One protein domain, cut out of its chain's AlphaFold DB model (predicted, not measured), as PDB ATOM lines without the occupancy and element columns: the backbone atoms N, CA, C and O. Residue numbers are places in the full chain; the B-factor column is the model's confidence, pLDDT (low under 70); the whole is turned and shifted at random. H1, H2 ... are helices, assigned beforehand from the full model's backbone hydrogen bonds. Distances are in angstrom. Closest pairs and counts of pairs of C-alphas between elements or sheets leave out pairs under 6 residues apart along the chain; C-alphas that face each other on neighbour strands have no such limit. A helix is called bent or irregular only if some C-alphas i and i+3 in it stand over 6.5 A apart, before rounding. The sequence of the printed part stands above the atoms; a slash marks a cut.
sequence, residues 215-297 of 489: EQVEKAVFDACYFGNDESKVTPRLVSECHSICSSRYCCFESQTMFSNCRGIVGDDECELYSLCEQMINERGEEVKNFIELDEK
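This is residues 215 to 297 of the 489 residues of the protein "Hypothetical protein" of Skeletonema marinoi (UniProt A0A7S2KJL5). Look first for a core of three helices that touch one another: the long, kinked H2, H1 crossing it at a steep slant, and the short H5 packed on both near the middle of the domain. The short helices H3 and H4 lie near the last residues of H2 and H6 lies near its first, while the links 253 to 262 and 281 to 290 loop out on the side away from H1. The printed part has 83 residues, with six named helices, H1 to H6 in that order, and no named strand; the class is all helix. It is compact, with a radius of gyration of the C-alphas of 12.5 A, and spans 37 by 30 by 19 A.

Start at H2, residues 236 to 252, which has a kink of 62 degrees near residue 246 and is irregular, with C-alphas 248 and 251 7.5 A apart. H1, residues 215 to 225, touches it at a steep tilt of 50 degrees, opposite ways; the closest C-alphas, of Ala 224 and Cys 242, are 4.7 A apart. H5, residues 275 to 280, touches H2 at a steep tilt of 61 degrees, closest at the C-alphas of Cys 246 and Cys 277, 5.6 A. H5 also touches H1 at a shallow tilt of 21 degrees, the same way, closest at the C-alphas of Cys 225 and Leu 276, 6.3 A. H4, residues 268 to 273, only just touches H1, with 3 pairs of C-alphas within 8 A, the closest those of Glu 218 and Leu 273, 4.9 A. H3, residues 263 to 266, is close to H2 but not clearly touching, closest at the C-alphas of Cys 252 and Arg 263, 5.6 A. H6, residues 291 to 297, is likewise close but not clearly touching H2, closest at the C-alphas of Pro 236 and Phe 291, 6.3 A; it is apart from H1. In H1 every O i to N i+4 pair is within hydrogen-bond range, against 9 of 13 in H2, 1 of 2 in H4, 1 of 3 in H6, and 0 of 2 in H5, where 3 of 3 O i to N i+3 pairs are; H3 is too short for an i+4 pair.

Find C-alpha 236 at (-19.682, -8.507, 80.401); from there H2 runs 23.2 A to C-alpha 252. H1 begins at C-alpha 215, (-30.863, 12.831, 71.265), and measures 15.0 A. H3 measures 5.1 A, H4 8.9 A and H5 10.3 A. H6 measures 10.5 A and ends at C-alpha 297, (-31.067, -6.088, 91.530).

The two C-alphas farthest apart, those of Ser 232 and Ile 265, are 37.3 A apart. The printed part has no cut and no long link; H3 to H4 and H4 to H5 are tight. Its mean pLDDT is 81.2; look for values under 70 at residue 231, residues 255 to 260 and residues 291 to 297.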
ATOM      1  N   GLU A 215     -30.292  14.065  71.822       90.94
ATOM      2  CA  GLU A 215     -30.863  12.831  71.265       90.94
ATOM      3  C   GLU A 215     -29.797  11.802  70.856       90.94
ATOM      4  O   GLU A 215     -30.062  10.600  70.827       90.94
ATOM      5  N   GLN A 216     -28.592  12.250  70.495       92.62
ATOM      6  CA  GLN A 216     -27.473  11.356  70.209       92.62
ATOM      7  C   GLN A 216     -26.896  10.766  71.497       92.62
ATOM      8  O   GLN A 216     -26.559   9.583  71.492       92.62
ATOM      9  N   VAL A 217     -26.826  11.557  72.573       91.69
ATOM     10  CA  VAL A 217     -26.391  11.099  73.902       91.69
ATOM     11  C   VAL A 217     -27.382  10.088  74.463       91.69
ATOM     12  O   VAL A 217     -26.992   8.956  74.734       91.69
ATOM     13  N   GLU A 218     -28.667  10.443  74.535       92.38
ATOM     14  CA  GLU A 218     -29.727   9.561  75.038       92.38
ATOM     15  C   GLU A 218     -29.748   8.237  74.264       92.38
ATOM     16  O   GLU A 218     -29.807   7.156  74.848       92.38
ATOM     17  N   LYS A 219     -29.610   8.297  72.933       92.75
ATOM     18  CA  LYS A 219     -29.519   7.096  72.099       92.75
ATOM     19  C   LYS A 219     -28.267   6.269  72.400       92.75
ATOM     20  O   LYS A 219     -28.353   5.045  72.392       92.75
ATOM     21  N   ALA A 220     -27.111   6.898  72.604       93.00
ATOM     22  CA  ALA A 220     -25.872   6.187  72.913       93.00
ATOM     23  C   ALA A 220     -25.958   5.490  74.280       93.00
ATOM     24  O   ALA A 220     -25.621   4.310  74.381       93.00
ATOM     25  N   VAL A 221     -26.490   6.185  75.290       94.81
ATOM     26  CA  VAL A 221     -26.778   5.634  76.620       94.81
ATOM     27  C   VAL A 221     -27.763   4.471  76.506       94.81
ATOM     28  O   VAL A 221     -27.490   3.387  77.012       94.81
ATOM     29  N   PHE A 222     -28.872   4.644  75.785       94.00
ATOM     30  CA  PHE A 222     -29.856   3.582  75.574       94.00
ATOM     31  C   PHE A 222     -29.243   2.360  74.882       94.00
ATOM     32  O   PHE A 222     -29.422   1.241  75.350       94.00
ATOM     33  N   ASP A 223     -28.492   2.548  73.797       91.56
ATOM     34  CA  ASP A 223     -27.892   1.440  73.046       91.56
ATOM     35  C   ASP A 223     -26.864   0.650  73.880       91.56
ATOM     36  O   ASP A 223     -26.726  -0.559  73.683       91.56
ATOM     37  N   ALA A 224     -26.148   1.310  74.797       92.88
ATOM     38  CA  ALA A 224     -25.137   0.670  75.637       92.88
ATOM     39  C   ALA A 224     -25.702   0.066  76.929       92.88
ATOM     40  O   ALA A 224     -25.222  -0.974  77.378       92.88
ATOM     41  N   CYS A 225     -26.706   0.709  77.524       94.00
ATOM     42  CA  CYS A 225     -27.194   0.385  78.859       94.00
ATOM     43  C   CYS A 225     -28.564  -0.297  78.858       94.00
ATOM     44  O   CYS A 225     -28.897  -0.975  79.818       94.00
ATOM     45  N   TYR A 226     -29.384  -0.209  77.812       91.69
ATOM     46  CA  TYR A 226     -30.684  -0.878  77.838       91.69
ATOM     47  C   TYR A 226     -30.538  -2.405  77.732       91.69
ATOM     48  O   TYR A 226     -30.349  -2.973  76.652       91.69
ATOM     49  N   PHE A 227     -30.676  -3.086  78.867       84.81
ATOM     50  CA  PHE A 227     -30.609  -4.545  78.969       84.81
ATOM     51  C   PHE A 227     -31.910  -5.233  78.524       84.81
ATOM     52  O   PHE A 227     -31.895  -6.367  78.030       84.81
ATOM     53  N   GLY A 228     -33.034  -4.513  78.606       84.81
ATOM     54  CA  GLY A 228     -34.374  -5.071  78.438       84.81
ATOM     55  C   GLY A 228     -34.690  -6.144  79.486       84.81
ATOM     56  O   GLY A 228     -33.880  -6.461  80.340       84.81
ATOM     57  N   ASN A 229     -35.865  -6.766  79.389       82.38
ATOM     58  CA  ASN A 229     -36.350  -7.695  80.425       82.38
ATOM     59  C   ASN A 229     -35.774  -9.127  80.312       82.38
ATOM     60  O   ASN A 229     -36.454 -10.090  80.661       82.38
ATOM     61  N   ASP A 230     -34.609  -9.308  79.689       75.75
ATOM     62  CA  ASP A 230     -34.053 -10.628  79.368       75.75
ATOM     63  C   ASP A 230     -32.629 -10.743  79.914       75.75
ATOM     64  O   ASP A 230     -31.666 -10.401  79.225       75.75
ATOM     65  N   GLU A 231     -32.520 -11.266  81.140       65.88
ATOM     66  CA  GLU A 231     -31.273 -11.522  81.885       65.88
ATOM     67  C   GLU A 231     -30.182 -12.144  81.010       65.88
ATOM     68  O   GLU A 231     -29.008 -11.789  81.081       65.88
ATOM     69  N   SER A 232     -30.572 -13.047  80.103       77.44
ATOM     70  CA  SER A 232     -29.631 -13.792  79.268       77.44
ATOM     71  C   SER A 232     -28.864 -12.928  78.258       77.44
ATOM     72  O   SER A 232     -27.895 -13.401  77.654       77.44
ATOM     73  N   LYS A 233     -29.282 -11.671  78.057       77.38
ATOM     74  CA  LYS A 233     -28.647 -10.715  77.140       77.38
ATOM     75  C   LYS A 233     -27.627  -9.805  77.809       77.38
ATOM     76  O   LYS A 233     -26.825  -9.204  77.087       77.38
ATOM     77  N   VAL A 234     -27.605  -9.722  79.138       83.50
ATOM     78  CA  VAL A 234     -26.598  -8.925  79.839       83.50
ATOM     79  C   VAL A 234     -25.270  -9.669  79.749       83.50
ATOM     80  O   VAL A 234     -25.079 -10.756  80.287       83.50
ATOM     81  N   THR A 235     -24.331  -9.112  78.988       86.00
ATOM     82  CA  THR A 235     -22.994  -9.694  78.815       86.00
ATOM     83  C   THR A 235     -21.949  -8.799  79.475       86.00
ATOM     84  O   THR A 235     -22.151  -7.586  79.533       86.00
ATOM     85  N   PRO A 236     -20.780  -9.333  79.886       83.44
ATOM     86  CA  PRO A 236     -19.682  -8.507  80.401       83.44
ATOM     87  C   PRO A 236     -19.266  -7.389  79.436       83.44
ATOM     88  O   PRO A 236     -18.826  -6.324  79.853       83.44
ATOM     89  N   ARG A 237     -19.430  -7.628  78.129       85.50
ATOM     90  CA  ARG A 237     -19.180  -6.626  77.096       85.50
ATOM     91  C   ARG A 237     -20.177  -5.469  77.171       85.50
ATOM     92  O   ARG A 237     -19.749  -4.330  77.086       85.50
ATOM     93  N   LEU A 238     -21.462  -5.765  77.337       87.12
ATOM     94  CA  LEU A 238     -22.514  -4.755  77.428       87.12
ATOM     95  C   LEU A 238     -22.370  -3.921  78.711       87.12
ATOM     96  O   LEU A 238     -22.449  -2.704  78.660       87.12
ATOM     97  N   VAL A 239     -22.027  -4.567  79.833       87.25
ATOM     98  CA  VAL A 239     -21.665  -3.886  81.090       87.25
ATOM     99  C   VAL A 239     -20.483  -2.932  80.884       87.25
ATOM    100  O   VAL A 239     -20.547  -1.779  81.294       87.25
ATOM    101  N   SER A 240     -19.426  -3.374  80.198       85.50
ATOM    102  CA  SER A 240     -18.265  -2.525  79.902       85.50
ATOM    103  C   SER A 240     -18.578  -1.381  78.929       85.50
ATOM    104  O   SER A 240     -18.001  -0.307  79.071       85.50
ATOM    105  N   GLU A 241     -19.441  -1.604  77.933       90.56
ATOM    106  CA  GLU A 241     -19.891  -0.563  77.000       90.56
ATOM    107  C   GLU A 241     -20.750   0.482  77.734       90.56
ATOM    108  O   GLU A 241     -20.524   1.677  77.557       90.56
ATOM    109  N   CYS A 242     -21.648   0.050  78.628       92.56
ATOM    110  CA  CYS A 242     -22.423   0.949  79.481       92.56
ATOM    111  C   CYS A 242     -21.515   1.763  80.418       92.56
ATOM    112  O   CYS A 242     -21.600   2.988  80.432       92.56
ATOM    113  N   HIS A 243     -20.561   1.120  81.107       87.12
ATOM    114  CA  HIS A 243     -19.567   1.809  81.948       87.12
ATOM    115  C   HIS A 243     -18.785   2.878  81.193       87.12
ATOM    116  O   HIS A 243     -18.595   3.983  81.697       87.12
ATOM    117  N   SER A 244     -18.366   2.579  79.964       85.75
ATOM    118  CA  SER A 244     -17.621   3.533  79.142       85.75
ATOM    119  C   SER A 244     -18.407   4.816  78.872       85.75
ATOM    120  O   SER A 244     -17.802   5.880  78.832       85.75
ATOM    121  N   ILE A 245     -19.727   4.725  78.686       90.19
ATOM    122  CA  ILE A 245     -20.579   5.895  78.429       90.19
ATOM    123  C   ILE A 245     -20.963   6.592  79.739       90.19
ATOM    124  O   ILE A 245     -20.965   7.817  79.816       90.19
ATOM    125  N   CYS A 246     -21.269   5.816  80.775       91.12
ATOM    126  CA  CYS A 246     -21.844   6.318  82.016       91.12
ATOM    127  C   CYS A 246     -20.824   6.840  83.030       91.12
ATOM    128  O   CYS A 246     -21.187   7.677  83.852       91.12
ATOM    129  N   SER A 247     -19.570   6.375  82.975       84.56
ATOM    130  CA  SER A 247     -18.515   6.696  83.956       84.56
ATOM    131  C   SER A 247     -18.428   8.184  84.281       84.56
ATOM    132  O   SER A 247     -18.518   8.571  85.442       84.56
ATOM    133  N   SER A 248     -18.377   9.017  83.244       82.50
ATOM    134  CA  SER A 248     -18.285  10.481  83.333       82.50
ATOM    135  C   SER A 248     -19.486  11.188  83.973       82.50
ATOM    136  O   SER A 248     -19.416  12.375  84.291       82.50
ATOM    137  N   ARG A 249     -20.604  10.477  84.138       89.88
ATOM    138  CA  ARG A 249     -21.877  11.009  84.633       89.88
ATOM    139  C   ARG A 249     -22.428  10.207  85.803       89.88
ATOM    140  O   ARG A 249     -23.558  10.441  86.217       89.88
ATOM    141  N   TYR A 250     -21.640   9.322  86.421       86.25
ATOM    142  CA  TYR A 250     -22.083   8.637  87.641       86.25
ATOM    143  C   TYR A 250     -22.367   9.590  88.798       86.25
ATOM    144  O   TYR A 250     -23.270   9.335  89.594       86.25
ATOM    145  N   CYS A 251     -21.698  10.742  88.816       84.69
ATOM    146  CA  CYS A 251     -21.987  11.818  89.754       84.69
ATOM    147  C   CYS A 251     -23.434  12.349  89.666       84.69
ATOM    148  O   CYS A 251     -23.874  13.028  90.588       84.69
ATOM    149  N   CYS A 252     -24.195  12.062  88.599       89.00
ATOM    150  CA  CYS A 252     -25.610  12.432  88.471       89.00
ATOM    151  C   CYS A 252     -26.564  11.530  89.277       89.00
ATOM    152  O   CYS A 252     -27.689  11.951  89.571       89.00
ATOM    153  N   PHE A 253     -26.138  10.301  89.595       84.19
ATOM    154  CA  PHE A 253     -26.976   9.220  90.148       84.19
ATOM    155  C   PHE A 253     -26.558   8.790  91.547       84.19
ATOM    156  O   PHE A 253     -27.154   7.879  92.123       84.19
ATOM    157  N   GLU A 254     -25.532   9.424  92.106       73.50
ATOM    158  CA  GLU A 254     -25.158   9.168  93.484       73.50
ATOM    159  C   GLU A 254     -26.338   9.557  94.385       73.50
ATOM    160  O   GLU A 254     -26.802  10.701  94.385       73.50
ATOM    161  N   SER A 255     -26.903   8.547  95.061       56.00
ATOM    162  CA  SER A 255     -28.127   8.695  95.849       56.00
ATOM    163  C   SER A 255     -27.983   9.810  96.886       56.00
ATOM    164  O   SER A 255     -26.878  10.134  97.319       56.00
ATOM    165  N   GLN A 256     -29.117  10.316  97.373       46.66
ATOM    166  CA  GLN A 256     -29.227  11.326  98.438       46.66
ATOM    167  C   GLN A 256     -28.406  11.021  99.720       46.66
ATOM    168  O   GLN A 256     -28.323  11.867 100.606       46.66
ATOM    169  N   THR A 257     -27.794   9.835  99.836       44.41
ATOM    170  CA  THR A 257     -26.888   9.427 100.923       44.41
ATOM    171  C   THR A 257     -25.471  10.025 100.831       44.41
ATOM    172  O   THR A 257     -24.772  10.081 101.853       44.41
ATOM    173  N   MET A 258     -25.058  10.507  99.650       51.47
ATOM    174  CA  MET A 258     -23.829  11.273  99.407       51.47
ATOM    175  C   MET A 258     -24.230  12.698  98.994       51.47
ATOM    176  O   MET A 258     -24.917  12.905  98.000       51.47
ATOM    177  N   PHE A 259     -23.850  13.697  99.790       53.19
ATOM    178  CA  PHE A 259     -24.367  15.075  99.726       53.19
ATOM    179  C   PHE A 259     -23.889  15.913  98.516       53.19
ATOM    180  O   PHE A 259     -24.064  17.130  98.513       53.19
ATOM    181  N   SER A 260     -23.292  15.297  97.494       59.81
ATOM    182  CA  SER A 260     -22.679  15.983  96.352       59.81
ATOM    183  C   SER A 260     -22.916  15.222  95.048       59.81
ATOM    184  O   SER A 260     -22.048  14.489  94.579       59.81
ATOM    185  N   ASN A 261     -24.085  15.405  94.433       73.75
ATOM    186  CA  ASN A 261     -24.239  15.060  93.022       73.75
ATOM    187  C   ASN A 261     -23.711  16.214  92.154       73.75
ATOM    188  O   ASN A 261     -23.645  17.366  92.582       73.75
ATOM    189  N   CYS A 262     -23.326  15.914  90.918       79.69
ATOM    190  CA  CYS A 262     -22.888  16.943  89.976       79.69
ATOM    191  C   CYS A 262     -24.059  17.637  89.262       79.69
ATOM    192  O   CYS A 262     -23.805  18.483  88.413       79.69
ATOM    193  N   ARG A 263     -25.328  17.332  89.599       85.31
ATOM    194  CA  ARG A 263     -26.515  17.910  88.929       85.31
ATOM    195  C   ARG A 263     -26.540  19.430  88.973       85.31
ATOM    196  O   ARG A 263     -26.976  20.036  88.008       85.31
ATOM    197  N   GLY A 264     -26.056  20.037  90.058       74.00
ATOM    198  CA  GLY A 264     -25.987  21.497  90.161       74.00
ATOM    199  C   GLY A 264     -25.062  22.141  89.126       74.00
ATOM    200  O   GLY A 264     -25.319  23.256  88.719       74.00
ATOM    201  N   ILE A 265     -24.017  21.439  88.678       76.94
ATOM    202  CA  ILE A 265     -23.038  21.969  87.714       76.94
ATOM    203  C   ILE A 265     -23.315  21.468  86.298       76.94
ATOM    204  O   ILE A 265     -23.231  22.222  85.335       76.94
ATOM    205  N   VAL A 266     -23.612  20.176  86.171       82.81
ATOM    206  CA  VAL A 266     -23.903  19.514  84.893       82.81
ATOM    207  C   VAL A 266     -25.290  19.916  84.380       82.81
ATOM    208  O   VAL A 266     -25.525  19.957  83.178       82.81
ATOM    209  N   GLY A 267     -26.208  20.262  85.280       84.25
ATOM    210  CA  GLY A 267     -27.603  20.544  84.970       84.25
ATOM    211  C   GLY A 267     -28.467  19.282  84.994       84.25
ATOM    212  O   GLY A 267     -28.046  18.187  84.607       84.25
ATOM    213  N   ASP A 268     -29.715  19.440  85.444       87.75
ATOM    214  CA  ASP A 268     -30.684  18.339  85.512       87.75
ATOM    215  C   ASP A 268     -30.987  17.748  84.128       87.75
ATOM    216  O   ASP A 268     -31.059  16.527  84.000       87.75
ATOM    217  N   ASP A 269     -31.098  18.599  83.101       88.62
ATOM    218  CA  ASP A 269     -31.389  18.184  81.724       88.62
ATOM    219  C   ASP A 269     -30.314  17.231  81.187       88.62
ATOM    220  O   ASP A 269     -30.631  16.224  80.559       88.62
ATOM    221  N   GLU A 270     -29.034  17.516  81.451       88.94
ATOM    222  CA  GLU A 270     -27.946  16.645  81.014       88.94
ATOM    223  C   GLU A 270     -27.907  15.354  81.835       88.94
ATOM    224  O   GLU A 270     -27.793  14.273  81.262       88.94
ATOM    225  N   CYS A 271     -28.085  15.425  83.155       93.00
ATOM    226  CA  CYS A 271     -28.157  14.226  83.987       93.00
ATOM    227  C   CYS A 271     -29.338  13.304  83.621       93.00
ATOM    228  O   CYS A 271     -29.224  12.085  83.749       93.00
ATOM    229  N   GLU A 272     -30.457  13.841  83.128       93.81
ATOM    230  CA  GLU A 272     -31.603  13.041  82.676       93.81
ATOM    231  C   GLU A 272     -31.271  12.185  81.440       93.81
ATOM    232  O   GLU A 272     -31.712  11.031  81.358       93.81
ATOM    233  N   LEU A 273     -30.403  12.677  80.542       94.50
ATOM    234  CA  LEU A 273     -29.925  11.927  79.365       94.50
ATOM    235  C   LEU A 273     -29.184  10.639  79.740       94.50
ATOM    236  O   LEU A 273     -29.118   9.706  78.940       94.50
ATOM    237  N   TYR A 274     -28.646  10.581  80.959       94.69
ATOM    238  CA  TYR A 274     -27.894   9.445  81.477       94.69
ATOM    239  C   TYR A 274     -28.712   8.582  82.448       94.69
ATOM    240  O   TYR A 274     -28.148   7.682  83.051       94.69
ATOM    241  N   SER A 275     -30.019   8.804  82.620       93.38
ATOM    242  CA  SER A 275     -30.844   8.118  83.638       93.38
ATOM    243  C   SER A 275     -30.722   6.585  83.662       93.38
ATOM    244  O   SER A 275     -30.707   5.986  84.733       93.38
ATOM    245  N   LEU A 276     -30.538   5.932  82.509       92.44
ATOM    246  CA  LEU A 276     -30.312   4.479  82.442       92.44
ATOM    247  C   LEU A 276     -28.997   4.026  83.092       92.44
ATOM    248  O   LEU A 276     -28.870   2.864  83.461       92.44
ATOM    249  N   CYS A 277     -28.025   4.917  83.268       93.12
ATOM    250  CA  CYS A 277     -26.778   4.635  83.971       93.12
ATOM    251  C   CYS A 277     -26.988   4.346  85.463       93.12
ATOM    252  O   CYS A 277     -26.147   3.682  86.066       93.12
ATOM    253  N   GLU A 278     -28.101   4.783  86.065       90.69
ATOM    254  CA  GLU A 278     -28.421   4.535  87.479       90.69
ATOM    255  C   GLU A 278     -28.478   3.034  87.813       90.69
ATOM    256  O   GLU A 278     -28.135   2.602  88.915       90.69
ATOM    257  N   GLN A 279     -28.842   2.194  86.843       87.19
ATOM    258  CA  GLN A 279     -28.870   0.744  87.035       87.19
ATOM    259  C   GLN A 279     -27.473   0.151  87.318       87.19
ATOM    260  O   GLN A 279     -27.381  -0.909  87.934       87.19
ATOM    261  N   MET A 280     -26.400   0.847  86.917       85.62
ATOM    262  CA  MET A 280     -25.007   0.443  87.130       85.62
ATOM    263  C   MET A 280     -24.484   0.795  88.526       85.62
ATOM    264  O   MET A 280     -23.333   0.493  88.836       85.62
ATOM    265  N   ILE A 281     -25.312   1.413  89.368       84.00
ATOM    266  CA  ILE A 281     -24.997   1.737  90.757       84.00
ATOM    267  C   ILE A 281     -25.892   0.883  91.655       84.00
ATOM    268  O   ILE A 281     -27.111   0.880  91.497       84.00
ATOM    269  N   ASN A 282     -25.329   0.120  92.587       81.19
ATOM    270  CA  ASN A 282     -26.124  -0.700  93.504       81.19
ATOM    271  C   ASN A 282     -26.782   0.151  94.613       81.19
ATOM    272  O   ASN A 282     -26.514   1.341  94.750       81.19
ATOM    273  N   GLU A 283     -27.635  -0.455  95.444       78.50
ATOM    274  CA  GLU A 283     -28.308   0.250  96.554       78.50
ATOM    275  C   GLU A 283     -27.338   0.845  97.590       78.50
ATOM    276  O   GLU A 283     -27.710   1.724  98.365       78.50
ATOM    277  N   ARG A 284     -26.080   0.384  97.605       74.12
ATOM    278  CA  ARG A 284     -25.012   0.909  98.466       74.12
ATOM    279  C   ARG A 284     -24.251   2.078  97.829       74.12
ATOM    280  O   ARG A 284     -23.331   2.594  98.458       74.12
ATOM    281  N   GLY A 285     -24.604   2.489  96.610       73.94
ATOM    282  CA  GLY A 285     -23.886   3.528  95.871       73.94
ATOM    283  C   GLY A 285     -22.569   3.051  95.250       73.94
ATOM    284  O   GLY A 285     -21.718   3.877  94.929       73.94
ATOM    285  N   GLU A 286     -22.358   1.739  95.118       78.38
ATOM    286  CA  GLU A 286     -21.148   1.168  94.517       78.38
ATOM    287  C   GLU A 286     -21.395   0.771  93.056       78.38
ATOM    288  O   GLU A 286     -22.498   0.374  92.676       78.38
ATOM    289  N   GLU A 287     -20.338   0.831  92.249       78.12
ATOM    290  CA  GLU A 287     -20.344   0.419  90.846       78.12
ATOM    291  C   GLU A 287     -20.620  -1.084  90.725       78.12
ATOM    292  O   GLU A 287     -19.913  -1.899  91.325       78.12
ATOM    293  N   VAL A 288     -21.597  -1.464  89.904       81.19
ATOM    294  CA  VAL A 288     -21.819  -2.862  89.541       81.19
ATOM    295  C   VAL A 288     -20.713  -3.304  88.586       81.19
ATOM    296  O   VAL A 288     -20.698  -2.945  87.405       81.19
ATOM    297  N   LYS A 289     -19.770  -4.106  89.088       77.25
ATOM    298  CA  LYS A 289     -18.573  -4.509  88.323       77.25
ATOM    299  C   LYS A 289     -18.818  -5.748  87.473       77.25
ATOM    300  O   LYS A 289     -18.114  -5.971  86.490       77.25
ATOM    301  N   ASN A 290     -19.794  -6.574  87.849       73.06
ATOM    302  CA  ASN A 290     -20.029  -7.869  87.223       73.06
ATOM    303  C   ASN A 290     -21.514  -8.140  86.980       73.06
ATOM    304  O   ASN A 290     -22.369  -7.766  87.771       73.06
ATOM    305  N   PHE A 291     -21.784  -8.923  85.933       65.00
ATOM    306  CA  PHE A 291     -23.113  -9.441  85.581       65.00
ATOM    307  C   PHE A 291     -23.885 -10.042  86.773       65.00
ATOM    308  O   PHE A 291     -25.091  -9.869  86.862       65.00
ATOM    309  N   ILE A 292     -23.187 -10.712  87.698       66.38
ATOM    310  CA  ILE A 292     -23.804 -11.391  88.850       66.38
ATOM    311  C   ILE A 292     -24.513 -10.397  89.786       66.38
ATOM    312  O   ILE A 292     -25.538 -10.732  90.358       66.38
ATOM    313  N   GLU A 293     -23.995  -9.176  89.926       63.31
ATOM    314  CA  GLU A 293     -24.562  -8.159  90.825       63.31
ATOM    315  C   GLU A 293     -25.782  -7.450  90.211       63.31
ATOM    316  O   GLU A 293     -26.646  -6.971  90.939       63.31
ATOM    317  N   LEU A 294     -25.877  -7.398  88.876       63.09
ATOM    318  CA  LEU A 294     -27.052  -6.879  88.160       63.09
ATOM    319  C   LEU A 294     -28.244  -7.844  88.261       63.09
ATOM    320  O   LEU A 294     -29.375  -7.401  88.441       63.09
ATOM    321  N   ASP A 295     -27.969  -9.149  88.204       56.66
ATOM    322  CA  ASP A 295     -28.965 -10.228  88.297       56.66
ATOM    323  C   ASP A 295     -29.701 -10.228  89.654       56.66
ATOM    324  O   ASP A 295     -30.886 -10.539  89.736       56.66
ATOM    325  N   GLU A 296     -29.030  -9.798  90.729       63.34
ATOM    326  CA  GLU A 296     -29.643  -9.673  92.060       63.34
ATOM    327  C   GLU A 296     -30.550  -8.430  92.197       63.34
ATOM    328  O   GLU A 296     -31.439  -8.425  93.043       63.34
ATOM    329  N   LYS A 297     -30.371  -7.383  91.373       60.69
ATOM    330  CA  LYS A 297     -31.067  -6.088  91.530       60.69
ATOM    331  C   LYS A 297     -32.413  -6.013  90.797       60.69
ATOM    332  O   LYS A 297     -33.344  -5.389  91.300       60.69
TER     333      LYS A 297